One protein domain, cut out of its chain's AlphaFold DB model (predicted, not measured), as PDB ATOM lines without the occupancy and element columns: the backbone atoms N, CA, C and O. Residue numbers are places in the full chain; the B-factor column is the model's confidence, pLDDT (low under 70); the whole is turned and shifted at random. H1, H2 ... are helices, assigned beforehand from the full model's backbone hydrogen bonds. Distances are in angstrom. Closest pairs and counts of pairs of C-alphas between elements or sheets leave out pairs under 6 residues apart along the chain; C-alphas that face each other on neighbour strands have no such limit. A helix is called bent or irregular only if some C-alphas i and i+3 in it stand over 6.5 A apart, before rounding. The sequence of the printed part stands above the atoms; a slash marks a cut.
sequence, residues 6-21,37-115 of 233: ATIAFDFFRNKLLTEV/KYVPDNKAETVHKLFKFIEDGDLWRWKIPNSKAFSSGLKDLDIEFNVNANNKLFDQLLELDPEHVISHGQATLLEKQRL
ATOM      1  N   ALA A   6     -23.327   5.220  34.399       76.38
ATOM      2  CA  ALA A   6     -22.840   4.114  33.577       76.38
ATOM      3  C   ALA A   6     -22.395   4.567  32.175       76.38
ATOM      4  O   ALA A   6     -21.308   4.211  31.722       76.38
ATOM      5  N   THR A   7     -23.190   5.399  31.497       80.44
ATOM      6  CA  THR A   7     -22.854   5.854  30.136       80.44
ATOM      7  C   THR A   7     -21.743   6.898  30.140       80.44
ATOM      8  O   THR A   7     -20.943   6.944  29.209       80.44
ATOM      9  N   ILE A   8     -21.668   7.734  31.181       80.81
ATOM     10  CA  ILE A   8     -20.551   8.673  31.361       80.81
ATOM     11  C   ILE A   8     -19.239   7.896  31.515       80.81
ATOM     12  O   ILE A   8     -18.259   8.210  30.839       80.81
ATOM     13  N   ALA A   9     -19.232   6.860  32.361       78.31
ATOM     14  CA  ALA A   9     -18.070   5.999  32.543       78.31
ATOM     15  C   ALA A   9     -17.685   5.296  31.232       78.31
ATOM     16  O   ALA A   9     -16.518   5.329  30.843       78.31
ATOM     17  N   PHE A  10     -18.660   4.727  30.514       81.38
ATOM     18  CA  PHE A  10     -18.417   4.068  29.230       81.38
ATOM     19  C   PHE A  10     -17.731   4.994  28.217       81.38
ATOM     20  O   PHE A  10     -16.706   4.624  27.644       81.38
ATOM     21  N   ASP A  11     -18.248   6.210  28.024       79.81
ATOM     22  CA  ASP A  11     -17.662   7.170  27.083       79.81
ATOM     23  C   ASP A  11     -16.242   7.577  27.487       79.81
ATOM     24  O   ASP A  11     -15.359   7.670  26.632       79.81
ATOM     25  N   PHE A  12     -16.005   7.793  28.784       80.31
ATOM     26  CA  PHE A  12     -14.677   8.112  29.301       80.31
ATOM     27  C   PHE A  12     -13.668   7.007  28.963       80.31
ATOM     28  O   PHE A  12     -12.617   7.286  28.382       80.31
ATOM     29  N   PHE A  13     -14.001   5.746  29.261       74.31
ATOM     30  CA  PHE A  13     -13.114   4.615  28.983       74.31
ATOM     31  C   PHE A  13     -12.943   4.362  27.486       74.31
ATOM     32  O   PHE A  13     -11.824   4.104  27.042       74.31
ATOM     33  N   ARG A  14     -14.005   4.510  26.686       76.25
ATOM     34  CA  ARG A  14     -13.926   4.414  25.224       76.25
ATOM     35  C   ARG A  14     -12.950   5.442  24.653       76.25
ATOM     36  O   ARG A  14     -12.076   5.082  23.871       76.25
ATOM     37  N   ASN A  15     -13.069   6.706  25.058       74.94
ATOM     38  CA  ASN A  15     -12.196   7.777  24.575       74.94
ATOM     39  C   ASN A  15     -10.745   7.570  25.015       74.94
ATOM     40  O   ASN A  15      -9.828   7.774  24.219       74.94
ATOM     41  N   LYS A  16     -10.532   7.123  26.256       70.06
ATOM     42  CA  LYS A  16      -9.200   6.790  26.763       70.06
ATOM     43  C   LYS A  16      -8.546   5.675  25.940       70.06
ATOM     44  O   LYS A  16      -7.425   5.861  25.479       70.06
ATOM     45  N   LEU A  17      -9.273   4.589  25.662       66.00
ATOM     46  CA  LEU A  17      -8.790   3.484  24.825       66.00
ATOM     47  C   LEU A  17      -8.446   3.942  23.400       66.00
ATOM     48  O   LEU A  17      -7.387   3.600  22.885       66.00
ATOM     49  N   LEU A  18      -9.289   4.765  22.767       66.19
ATOM     50  CA  LEU A  18      -9.010   5.310  21.430       66.19
ATOM     51  C   LEU A  18      -7.773   6.229  21.412       66.19
ATOM     52  O   LEU A  18      -7.010   6.235  20.443       66.19
ATOM     53  N   THR A  19      -7.554   6.982  22.492       59.31
ATOM     54  CA  THR A  19      -6.419   7.907  22.627       59.31
ATOM     55  C   THR A  19      -5.111   7.148  22.859       59.31
ATOM     56  O   THR A  19      -4.117   7.439  22.198       59.31
ATOM     57  N   GLU A  20      -5.121   6.125  23.720       56.25
ATOM     58  CA  GLU A  20      -3.970   5.243  23.973       56.25
ATOM     59  C   GLU A  20      -3.584   4.412  22.734       56.25
ATOM     60  O   GLU A  20      -2.402   4.199  22.462       56.25
ATOM     61  N   VAL A  21      -4.554   3.995  21.912       53.38
ATOM     62  CA  VAL A  21      -4.290   3.340  20.614       53.38
ATOM     63  C   VAL A  21      -3.635   4.303  19.616       53.38
ATOM     64  O   VAL A  21      -2.747   3.905  18.857       53.38
ATOM     65  N   LYS A  37      -6.294  -6.374  24.886       48.88
ATOM     66  CA  LYS A  37      -7.424  -7.124  24.331       48.88
ATOM     67  C   LYS A  37      -8.234  -6.125  23.505       48.88
ATOM     68  O   LYS A  37      -9.017  -5.352  24.048       48.88
ATOM     69  N   TYR A  38      -7.990  -6.102  22.201       56.59
ATOM     70  CA  TYR A  38      -8.757  -5.294  21.268       56.59
ATOM     71  C   TYR A  38     -10.196  -5.815  21.255       56.59
ATOM     72  O   TYR A  38     -10.424  -6.998  20.996       56.59
ATOM     73  N   VAL A  39     -11.159  -4.952  21.573       58.41
ATOM     74  CA  VAL A  39     -12.579  -5.250  21.373       58.41
ATOM     75  C   VAL A  39     -12.864  -4.986  19.893       58.41
ATOM     76  O   VAL A  39     -12.680  -3.849  19.464       58.41
ATOM     77  N   PRO A  40     -13.271  -5.992  19.100       63.75
ATOM     78  CA  PRO A  40     -13.600  -5.788  17.692       63.75
ATOM     79  C   PRO A  40     -14.657  -4.684  17.506       63.75
ATOM     80  O   PRO A  40     -15.560  -4.561  18.335       63.75
ATOM     81  N   ASP A  41     -14.586  -3.906  16.422       65.06
ATOM     82  CA  ASP A  41     -15.465  -2.739  16.209       65.06
ATOM     83  C   ASP A  41     -16.967  -3.090  16.270       65.06
ATOM     84  O   ASP A  41     -17.762  -2.356  16.862       65.06
ATOM     85  N   ASN A  42     -17.356  -4.267  15.767       68.56
ATOM     86  CA  ASN A  42     -18.735  -4.770  15.860       68.56
ATOM     87  C   ASN A  42     -19.198  -5.004  17.315       68.56
ATOM     88  O   ASN A  42     -20.368  -4.785  17.647       68.56
ATOM     89  N   LYS A  43     -18.288  -5.399  18.211       69.94
ATOM     90  CA  LYS A  43     -18.554  -5.541  19.643       69.94
ATOM     91  C   LYS A  43     -18.614  -4.179  20.326       69.94
ATOM     92  O   LYS A  43     -19.456  -3.993  21.196       69.94
ATOM     93  N   ALA A  44     -17.799  -3.210  19.912       71.19
ATOM     94  CA  ALA A  44     -17.839  -1.860  20.474       71.19
ATOM     95  C   ALA A  44     -19.190  -1.161  20.218       71.19
ATOM     96  O   ALA A  44     -19.750  -0.545  21.129       71.19
ATOM     97  N   GLU A  45     -19.747  -1.292  19.011       75.06
ATOM     98  CA  GLU A  45     -21.090  -0.783  18.699       75.06
ATOM     99  C   GLU A  45     -22.189  -1.510  19.476       75.06
ATOM    100  O   GLU A  45     -23.103  -0.870  19.999       75.06
ATOM    101  N   THR A  46     -22.086  -2.837  19.590       78.44
ATOM    102  CA  THR A  46     -23.030  -3.659  20.364       78.44
ATOM    103  C   THR A  46     -23.048  -3.226  21.827       78.44
ATOM    104  O   THR A  46     -24.108  -2.916  22.367       78.44
ATOM    105  N   VAL A  47     -21.875  -3.083  22.444       78.19
ATOM    106  CA  VAL A  47     -21.750  -2.598  23.822       78.19
ATOM    107  C   VAL A  47     -22.312  -1.185  23.959       78.19
ATOM    108  O   VAL A  47     -23.050  -0.915  24.902       78.19
ATOM    109  N   HIS A  48     -22.058  -0.285  23.007       79.88
ATOM    110  CA  HIS A  48     -22.647   1.051  23.065       79.88
ATOM    111  C   HIS A  48     -24.186   1.016  23.064       79.88
ATOM    112  O   HIS A  48     -24.813   1.735  23.846       79.88
ATOM    113  N   LYS A  49     -24.801   0.155  22.241       81.81
ATOM    114  CA  LYS A  49     -26.259  -0.059  22.245       81.81
ATOM    115  C   LYS A  49     -26.750  -0.593  23.594       81.81
ATOM    116  O   LYS A  49     -27.735  -0.070  24.110       81.81
ATOM    117  N   LEU A  50     -26.042  -1.552  24.201       85.25
ATOM    118  CA  LEU A  50     -26.359  -2.065  25.543       85.25
ATOM    119  C   LEU A  50     -26.386  -0.934  26.583       85.25
ATOM    120  O   LEU A  50     -27.367  -0.783  27.309       85.25
ATOM    121  N   PHE A  51     -25.360  -0.078  26.607       85.75
ATOM    122  CA  PHE A  51     -25.309   1.057  27.536       85.75
ATOM    123  C   PHE A  51     -26.436   2.068  27.308       85.75
ATOM    124  O   PHE A  51     -26.913   2.667  28.270       85.75
ATOM    125  N   LYS A  52     -26.917   2.238  26.070       88.50
ATOM    126  CA  LYS A  52     -28.090   3.078  25.792       88.50
ATOM    127  C   LYS A  52     -29.379   2.492  26.352       88.50
ATOM    128  O   LYS A  52     -30.156   3.242  26.935       88.50
ATOM    129  N   PHE A  53     -29.585   1.180  26.242       90.50
ATOM    130  CA  PHE A  53     -30.716   0.522  26.898       90.50
ATOM    131  C   PHE A  53     -30.641   0.629  28.424       90.50
ATOM    132  O   PHE A  53     -31.645   0.941  29.064       90.50
ATOM    133  N   ILE A  54     -29.449   0.434  29.001       88.50
ATOM    134  CA  ILE A  54     -29.213   0.586  30.442       88.50
ATOM    135  C   ILE A  54     -29.511   2.024  30.886       88.50
ATOM    136  O   ILE A  54     -30.230   2.210  31.858       88.50
ATOM    137  N   GLU A  55     -29.022   3.041  30.170       89.88
ATOM    138  CA  GLU A  55     -29.297   4.458  30.466       89.88
ATOM    139  C   GLU A  55     -30.788   4.792  30.410       89.88
ATOM    140  O   GLU A  55     -31.288   5.530  31.259       89.88
ATOM    141  N   ASP A  56     -31.498   4.264  29.413       90.88
ATOM    142  CA  ASP A  56     -32.928   4.509  29.241       90.88
ATOM    143  C   ASP A  56     -33.752   3.920  30.399       90.88
ATOM    144  O   ASP A  56     -34.710   4.556  30.840       90.88
ATOM    145  N   GLY A  57     -33.347   2.760  30.933       89.50
ATOM    146  CA  GLY A  57     -33.962   2.147  32.113       89.50
ATOM    147  C   GLY A  57     -33.535   2.775  33.445       89.50
ATOM    148  O   GLY A  57     -34.385   3.035  34.292       89.50
ATOM    149  N   ASP A  58     -32.246   3.076  33.620       86.88
ATOM    150  CA  ASP A  58     -31.687   3.716  34.824       86.88
ATOM    151  C   ASP A  58     -32.313   5.095  35.073       86.88
ATOM    152  O   ASP A  58     -32.678   5.446  36.192       86.88
ATOM    153  N   LEU A  59     -32.529   5.856  33.997       87.44
ATOM    154  CA  LEU A  59     -33.202   7.156  34.044       87.44
ATOM    155  C   LEU A  59     -34.730   7.052  33.936       87.44
ATOM    156  O   LEU A  59     -35.394   8.085  33.849       87.44
ATOM    157  N   TRP A  60     -35.277   5.832  33.904       87.81
ATOM    158  CA  TRP A  60     -36.711   5.535  33.831       87.81
ATOM    159  C   TRP A  60     -37.448   6.241  32.676       87.81
ATOM    160  O   TRP A  60     -38.574   6.716  32.816       87.81
ATOM    161  N   ARG A  61     -36.786   6.367  31.521       90.06
ATOM    162  CA  ARG A  61     -37.281   7.115  30.354       90.06
ATOM    163  C   ARG A  61     -38.125   6.273  29.416       90.06
ATOM    164  O   ARG A  61     -39.085   6.801  28.860       90.06
ATOM    165  N   TRP A  62     -37.724   5.020  29.208       91.56
ATOM    166  CA  TRP A  62     -38.395   4.062  28.323       91.56
ATOM    167  C   TRP A  62     -38.659   4.597  26.901       91.56
ATOM    168  O   TRP A  62     -39.688   4.298  26.297       91.56
ATOM    169  N   LYS A  63     -37.752   5.426  26.363       93.06
ATOM    170  CA  LYS A  63     -37.893   6.050  25.035       93.06
ATOM    171  C   LYS A  63     -37.388   5.164  23.906       93.06
ATOM    172  O   LYS A  63     -37.795   5.353  22.762       93.06
ATOM    173  N   ILE A  64     -36.458   4.260  24.199       92.62
ATOM    174  CA  ILE A  64     -35.881   3.376  23.191       92.62
ATOM    175  C   ILE A  64     -36.800   2.151  23.057       92.62
ATOM    176  O   ILE A  64     -37.080   1.498  24.066       92.62
ATOM    177  N   PRO A  65     -37.267   1.794  21.845       93.00
ATOM    178  CA  PRO A  65     -38.057   0.583  21.643       93.00
ATOM    179  C   PRO A  65     -37.368  -0.643  22.244       93.00
ATOM    180  O   PRO A  65     -36.158  -0.795  22.117       93.00
ATOM    181  N   ASN A  66     -38.137  -1.510  22.902       92.38
ATOM    182  CA  ASN A  66     -37.652  -2.706  23.601       92.38
ATOM    183  C   ASN A  66     -36.732  -2.463  24.814       92.38
ATOM    184  O   ASN A  66     -36.330  -3.439  25.440       92.38
ATOM    185  N   SER A  67     -36.448  -1.224  25.238       92.75
ATOM    186  CA  SER A  67     -35.593  -0.983  26.414       92.75
ATOM    187  C   SER A  67     -36.173  -1.529  27.716       92.75
ATOM    188  O   SER A  67     -35.430  -2.038  28.554       92.75
ATOM    189  N   LYS A  68     -37.503  -1.500  27.866       92.19
ATOM    190  CA  LYS A  68     -38.191  -2.109  29.013       92.19
ATOM    191  C   LYS A  68     -38.055  -3.630  29.012       92.19
ATOM    192  O   LYS A  68     -37.775  -4.214  30.054       92.19
ATOM    193  N   ALA A  69     -38.179  -4.261  27.843       93.50
ATOM    194  CA  ALA A  69     -37.943  -5.694  27.689       93.50
ATOM    195  C   ALA A  69     -36.482  -6.054  27.966       93.50
ATOM    196  O   ALA A  69     -36.226  -6.957  28.751       93.50
ATOM    197  N   PHE A  70     -35.532  -5.295  27.420       93.00
ATOM    198  CA  PHE A  70     -34.113  -5.475  27.706       93.00
ATOM    199  C   PHE A  70     -33.813  -5.342  29.207       93.00
ATOM    200  O   PHE A  70     -33.181  -6.217  29.785       93.00
ATOM    201  N   SER A  71     -34.307  -4.289  29.869       90.81
ATOM    202  CA  SER A  71     -34.118  -4.086  31.314       90.81
ATOM    203  C   SER A  71     -34.751  -5.206  32.143       90.81
ATOM    204  O   SER A  71     -34.170  -5.647  33.133       90.81
ATOM    205  N   SER A  72     -35.925  -5.690  31.726       91.50
ATOM    206  CA  SER A  72     -36.604  -6.839  32.327       91.50
ATOM    207  C   SER A  72     -35.771  -8.115  32.189       91.50
ATOM    208  O   SER A  72     -35.506  -8.768  33.195       91.50
ATOM    209  N   GLY A  73     -35.306  -8.428  30.977       92.44
ATOM    210  CA  GLY A  73     -34.496  -9.612  30.699       92.44
ATOM    211  C   GLY A  73     -33.141  -9.567  31.398       92.44
ATOM    212  O   GLY A  73     -32.699 -10.568  31.942       92.44
ATOM    213  N   LEU A  74     -32.509  -8.393  31.479       89.38
ATOM    214  CA  LEU A  74     -31.241  -8.226  32.187       89.38
ATOM    215  C   LEU A  74     -31.369  -8.554  33.682       89.38
ATOM    216  O   LEU A  74     -30.461  -9.151  34.252       89.38
ATOM    217  N   LYS A  75     -32.500  -8.192  34.302       88.12
ATOM    218  CA  LYS A  75     -32.812  -8.575  35.687       88.12
ATOM    219  C   LYS A  75     -33.092 -10.071  35.823       88.12
ATOM    220  O   LYS A  75     -32.711 -10.650  36.829       88.12
ATOM    221  N   ASP A  76     -33.739 -10.685  34.833       90.88
ATOM    222  CA  ASP A  76     -34.050 -12.123  34.854       90.88
ATOM    223  C   ASP A  76     -32.810 -13.005  34.733       90.88
ATOM    224  O   ASP A  76     -32.781 -14.105  35.276       90.88
ATOM    225  N   LEU A  77     -31.775 -12.511  34.053       89.06
ATOM    226  CA  LEU A  77     -30.492 -13.200  33.928       89.06
ATOM    227  C   LEU A  77     -29.640 -13.156  35.210       89.06
ATOM    228  O   LEU A  77     -28.574 -13.764  35.223       89.06
ATOM    229  N   ASP A  78     -30.085 -12.437  36.250       85.56
ATOM    230  CA  ASP A  78     -29.440 -12.330  37.570       85.56
ATOM    231  C   ASP A  78     -27.920 -12.080  37.501       85.56
ATOM    232  O   ASP A  78     -27.106 -12.681  38.203       85.56
ATOM    233  N   ILE A  79     -27.511 -11.201  36.580       83.31
ATOM    234  CA  ILE A  79     -26.101 -10.852  36.401       83.31
ATOM    235  C   ILE A  79     -25.667  -9.961  37.571       83.31
ATOM    236  O   ILE A  79     -26.199  -8.870  37.762       83.31
ATOM    237  N   GLU A  80     -24.654 -10.394  38.321       83.00
ATOM    238  CA  GLU A  80     -24.053  -9.605  39.400       83.00
ATOM    239  C   GLU A  80     -23.258  -8.419  38.827       83.00
ATOM    240  O   GLU A  80     -22.216  -8.602  38.189       83.00
ATOM    241  N   PHE A  81     -23.745  -7.196  39.054       75.62
ATOM    242  CA  PHE A  81     -23.163  -5.950  38.535       75.62
ATOM    243  C   PHE A  81     -22.059  -5.360  39.422       75.62
ATOM    244  O   PHE A  81     -21.405  -4.384  39.039       75.62
ATOM    245  N   ASN A  82     -21.813  -5.923  40.602       76.69
ATOM    246  CA  ASN A  82     -20.690  -5.539  41.439       76.69
ATOM    247  C   ASN A  82     -19.397  -6.160  40.902       76.69
ATOM    248  O   ASN A  82     -19.145  -7.346  41.082       76.69
ATOM    249  N   VAL A  83     -18.526  -5.338  40.316       77.25
ATOM    250  CA  VAL A  83     -17.231  -5.784  39.771       77.25
ATOM    251  C   VAL A  83     -16.325  -6.471  40.804       77.25
ATOM    252  O   VAL A  83     -15.521  -7.327  40.446       77.25
ATOM    253  N   ASN A  84     -16.463  -6.134  42.092       81.31
ATOM    254  CA  ASN A  84     -15.687  -6.772  43.156       81.31
ATOM    255  C   ASN A  84     -16.194  -8.188  43.467       81.31
ATOM    256  O   ASN A  84     -15.418  -9.025  43.918       81.31
ATOM    257  N   ALA A  85     -17.482  -8.452  43.228       83.38
ATOM    258  CA  ALA A  85     -18.094  -9.769  43.392       83.38
ATOM    259  C   ALA A  85     -18.046 -10.591  42.091       83.38
ATOM    260  O   ALA A  85     -17.891 -11.809  42.126       83.38
ATOM    261  N   ASN A  86     -18.117  -9.920  40.941       85.00
ATOM    262  CA  ASN A  86     -18.101 -10.507  39.613       85.00
ATOM    263  C   ASN A  86     -16.948  -9.941  38.776       85.00
ATOM    264  O   ASN A  86     -17.094  -8.992  38.001       85.00
ATOM    265  N   ASN A  87     -15.787 -10.587  38.883       85.50
ATOM    266  CA  ASN A  87     -14.599 -10.221  38.111       85.50
ATOM    267  C   ASN A  87     -14.719 -10.517  36.599       85.50
ATOM    268  O   ASN A  87     -13.858 -10.083  35.835       85.50
ATOM    269  N   LYS A  88     -15.772 -11.225  36.161       85.00
ATOM    270  CA  LYS A  88     -16.066 -11.530  34.750       85.00
ATOM    271  C   LYS A  88     -17.155 -10.641  34.154       85.00
ATOM    272  O   LYS A  88     -17.476 -10.815  32.982       85.00
ATOM    273  N   LEU A  89     -17.690  -9.681  34.911       82.06
ATOM    274  CA  LEU A  89     -18.793  -8.819  34.478       82.06
ATOM    275  C   LEU A  89     -18.544  -8.205  33.096       82.06
ATOM    276  O   LEU A  89     -19.421  -8.206  32.238       82.06
ATOM    277  N   PHE A  90     -17.330  -7.708  32.862       77.81
ATOM    278  CA  PHE A  90     -16.985  -7.089  31.586       77.81
ATOM    279  C   PHE A  90     -17.002  -8.084  30.415       77.81
ATOM    280  O   PHE A  90     -17.552  -7.770  29.361       77.81
ATOM    281  N   ASP A  91     -16.450  -9.288  30.602       80.94
ATOM    282  CA  ASP A  91     -16.471 -10.336  29.575       80.94
ATOM    283  C   ASP A  91     -17.917 -10.817  29.317       80.94
ATOM    284  O   ASP A  91     -18.313 -10.967  28.165       80.94
ATOM    285  N   GLN A  92     -18.745 -10.950  30.361       83.12
ATOM    286  CA  GLN A  92     -20.165 -11.310  30.224       83.12
ATOM    287  C   GLN A  92     -20.959 -10.264  29.438       83.12
ATOM    288  O   GLN A  92     -21.720 -10.613  28.540       83.12
ATOM    289  N   LEU A  93     -20.760  -8.973  29.724       78.75
ATOM    290  CA  LEU A  93     -21.416  -7.892  28.982       78.75
ATOM    291  C   LEU A  93     -20.965  -7.838  27.512       78.75
ATOM    292  O   LEU A  93     -21.752  -7.455  26.652       78.75
ATOM    293  N   LEU A  94     -19.722  -8.232  27.212       79.56
ATOM    294  CA  LEU A  94     -19.190  -8.319  25.845       79.56
ATOM    295  C   LEU A  94     -19.726  -9.506  25.034       79.56
ATOM    296  O   LEU A  94     -19.575  -9.529  23.806       79.56
ATOM    297  N   GLU A  95     -20.258 -10.518  25.708       84.12
ATOM    298  CA  GLU A  95     -20.830 -11.724  25.104       84.12
ATOM    299  C   GLU A  95     -22.361 -11.707  25.105       84.12
ATOM    300  O   GLU A  95     -22.982 -12.528  24.434       84.12
ATOM    301  N   LEU A  96     -22.968 -10.752  25.812       84.38
ATOM    302  CA  LEU A  96     -24.409 -10.598  25.909       84.38
ATOM    303  C   LEU A  96     -25.009 -10.254  24.539       84.38
ATOM    304  O   LEU A  96     -24.705  -9.209  23.961       84.38
ATOM    305  N   ASP A  97     -25.896 -11.114  24.045       86.94
ATOM    306  CA  ASP A  97     -26.699 -10.839  22.854       86.94
ATOM    307  C   ASP A  97     -27.934  -9.999  23.239       86.94
ATOM    308  O   ASP A  97     -28.818 -10.505  23.945       86.94
ATOM    309  N   PRO A  98     -28.033  -8.725  22.801       86.06
ATOM    310  CA  PRO A  98     -29.169  -7.873  23.130       86.06
ATOM    311  C   PRO A  98     -30.512  -8.458  22.678       86.06
ATOM    312  O   PRO A  98     -31.501  -8.296  23.391       86.06
ATOM    313  N   GLU A  99     -30.560  -9.137  21.528       89.62
ATOM    314  CA  GLU A  99     -31.805  -9.689  20.982       89.62
ATOM    315  C   GLU A  99     -32.303 -10.857  21.832       89.62
ATOM    316  O   GLU A  99     -33.490 -10.932  22.157       89.62
ATOM    317  N   HIS A 100     -31.391 -11.721  22.287       91.19
ATOM    318  CA  HIS A 100     -31.720 -12.776  23.241       91.19
ATOM    319  C   HIS A 100     -32.282 -12.204  24.550       91.19
ATOM    320  O   HIS A 100     -33.322 -12.663  25.028       91.19
ATOM    321  N   VAL A 101     -31.645 -11.167  25.109       91.62
ATOM    322  CA  VAL A 101     -32.098 -10.529  26.360       91.62
ATOM    323  C   VAL A 101     -33.466  -9.870  26.185       91.62
ATOM    324  O   VAL A 101     -34.330 -10.004  27.051       91.62
ATOM    325  N   ILE A 102     -33.693  -9.193  25.056       92.69
ATOM    326  CA  ILE A 102     -34.990  -8.597  24.715       92.69
ATOM    327  C   ILE A 102     -36.058  -9.681  24.590       92.69
ATOM    328  O   ILE A 102     -37.105  -9.559  25.223       92.69
ATOM    329  N   SER A 103     -35.802 -10.742  23.821       94.00
ATOM    330  CA  SER A 103     -36.761 -11.831  23.615       94.00
ATOM    331  C   SER A 103     -37.107 -12.531  24.928       94.00
ATOM    332  O   SER A 103     -38.278 -12.825  25.169       94.00
ATOM    333  N   HIS A 104     -36.114 -12.769  25.790       93.88
ATOM    334  CA  HIS A 104     -36.337 -13.344  27.112       93.88
ATOM    335  C   HIS A 104     -37.184 -12.411  27.986       93.88
ATOM    336  O   HIS A 104     -38.198 -12.829  28.541       93.88
ATOM    337  N   GLY A 105     -36.833 -11.123  28.039       93.56
ATOM    338  CA  GLY A 105     -37.594 -10.133  28.792       93.56
ATOM    339  C   GLY A 105     -39.030  -9.972  28.290       93.56
ATOM    340  O   GLY A 105     -39.945  -9.856  29.098       93.56
ATOM    341  N   GLN A 106     -39.264 -10.014  26.976       94.12
ATOM    342  CA  GLN A 106     -40.612 -10.005  26.393       94.12
ATOM    343  C   GLN A 106     -41.443 -11.204  26.855       94.12
ATOM    344  O   GLN A 106     -42.615 -11.031  27.187       94.12
ATOM    345  N   ALA A 107     -40.838 -12.392  26.926       93.50
ATOM    346  CA  ALA A 107     -41.524 -13.602  27.369       93.50
ATOM    347  C   ALA A 107     -41.971 -13.526  28.841       93.50
ATOM    348  O   ALA A 107     -43.022 -14.063  29.186       93.50
ATOM    349  N   THR A 108     -41.215 -12.838  29.705       93.19
ATOM    350  CA  THR A 108     -41.528 -12.726  31.143       93.19
ATOM    351  C   THR A 108     -42.377 -11.506  31.501       93.19
ATOM    352  O   THR A 108     -43.008 -11.488  32.559       93.19
ATOM    353  N   LEU A 109     -42.430 -10.484  30.637       91.88
ATOM    354  CA  LEU A 109     -43.114  -9.217  30.917       91.88
ATOM    355  C   LEU A 109     -44.606  -9.389  31.219       91.88
ATOM    356  O   LEU A 109     -45.111  -8.711  32.112       91.88
ATOM    357  N   LEU A 110     -45.298 -10.285  30.509       91.88
ATOM    358  CA  LEU A 110     -46.732 -10.499  30.717       91.88
ATOM    359  C   LEU A 110     -47.024 -11.041  32.121       91.88
ATOM    360  O   LEU A 110     -47.879 -10.497  32.814       91.88
ATOM    361  N   GLU A 111     -46.287 -12.063  32.565       94.19
ATOM    362  CA  GLU A 111     -46.488 -12.625  33.907       94.19
ATOM    363  C   GLU A 111     -46.100 -11.622  34.995       94.19
ATOM    364  O   GLU A 111     -46.815 -11.464  35.980       94.19
ATOM    365  N   LYS A 112     -45.013 -10.865  34.801       94.81
ATOM    366  CA  LYS A 112     -44.629  -9.792  35.730       94.81
ATOM    367  C   LYS A 112     -45.708  -8.722  35.851       94.81
ATOM    368  O   LYS A 112     -45.984  -8.276  36.961       94.81
ATOM    369  N   GLN A 113     -46.308  -8.315  34.733       95.50
ATOM    370  CA  GLN A 113     -47.404  -7.354  34.754       95.50
ATOM    371  C   GLN A 113     -48.621  -7.938  35.477       95.50
ATOM    372  O   GLN A 113     -49.172  -7.260  36.332       95.50
ATOM    373  N   ARG A 114     -48.955  -9.216  35.249       96.25
ATOM    374  CA  ARG A 114     -50.029  -9.909  35.978       96.25
ATOM    375  C   ARG A 114     -49.811  -9.884  37.495       96.25
ATOM    376  O   ARG A 114     -50.732  -9.583  38.244       96.25
ATOM    377  N   LEU A 115     -48.586 -10.155  37.954       96.88
ATOM    378  CA  LEU A 115     -48.228 -10.089  39.377       96.88
ATOM    379  C   LEU A 115     -48.334  -8.667  39.945       96.88
ATOM    380  O   LEU A 115     -48.745  -8.490  41.091       96.88
TER     381      LEU A 115
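AT A GLANCE: This is residues 6 to 21 and 37 to 115 of the 233 residues of an uncharacterized protein of Zea mays (UniProt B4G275). An elongated helical body has H2 in its middle, H1 partly alongside H2 and reaching toward one end, and H5 reaching to the other end. H3 crosses H5 nearly square, and its first residue meets H2, while residues 82 to 87 stick out. The printed part has 95 residues with five named helices, H1 to H5 in chain order, and no named strand; its class is all helix. It is compact, with a radius of gyration of the C-alphas of 14.3 A, and spans 50 by 29 by 22 A.

IN THESE COORDINATES: H1, residues 6 to 21, begins with C-alpha 6 at (-22.840, 4.114, 33.577) and is 22.6 A long. H2, residues 41 to 58, measures 25.5 A. H3 is residues 67 to 76, 14.1 A, and H4 is residues 89 to 95, 10.0 A. H5, residues 98 to 115, measures 25.1 A and ends with C-alpha 115 at (-48.228, -10.089, 39.377). H5 is irregular, but only just, with C-alphas 107 and 110 6.9 A apart, and it has a kink of 39 degrees near residue 108.

HOW THE PARTS SIT: H2 is the hub and touches three helices. With residues 51 to 55 alone it touches residues 6 to 10 of H1, at a shallow tilt of 22 degrees, opposite ways; the closest C-alphas, of Thr 7 and Phe 51, are 6.0 A apart. With residues 53 to 57 alone it touches H3, about perpendicular at 88 degrees; the closest C-alphas are those of Phe 53 and Ser 67, 5.1 A. H2 and H4 only just touch, with 3 pairs of C-alphas within 8 A, the closest Val 47 and Leu 94 at 6.6 A. H3 and H5 touch about perpendicular at 83 degrees, with the C-alphas of Gly 73 and Gly 105 closest, 3.7 A. H1 is apart from H3, H4 and H5. Every O i to N i+4 pair is within hydrogen-bond range in H1, H2, H3 and H4, and 12 of 14 are in H5.

THE WHOLE: The two C-alphas farthest apart, of Val 21 and Arg 114, are 50.0 A apart. Residues 22 to 36 are not printed, and C-alphas 21 and 37 are 11.5 A apart across the cut. The link from H3 to H4 is long, 12 residues. The pLDDT is under 70 in residues 17 to 21 and 37 to 43.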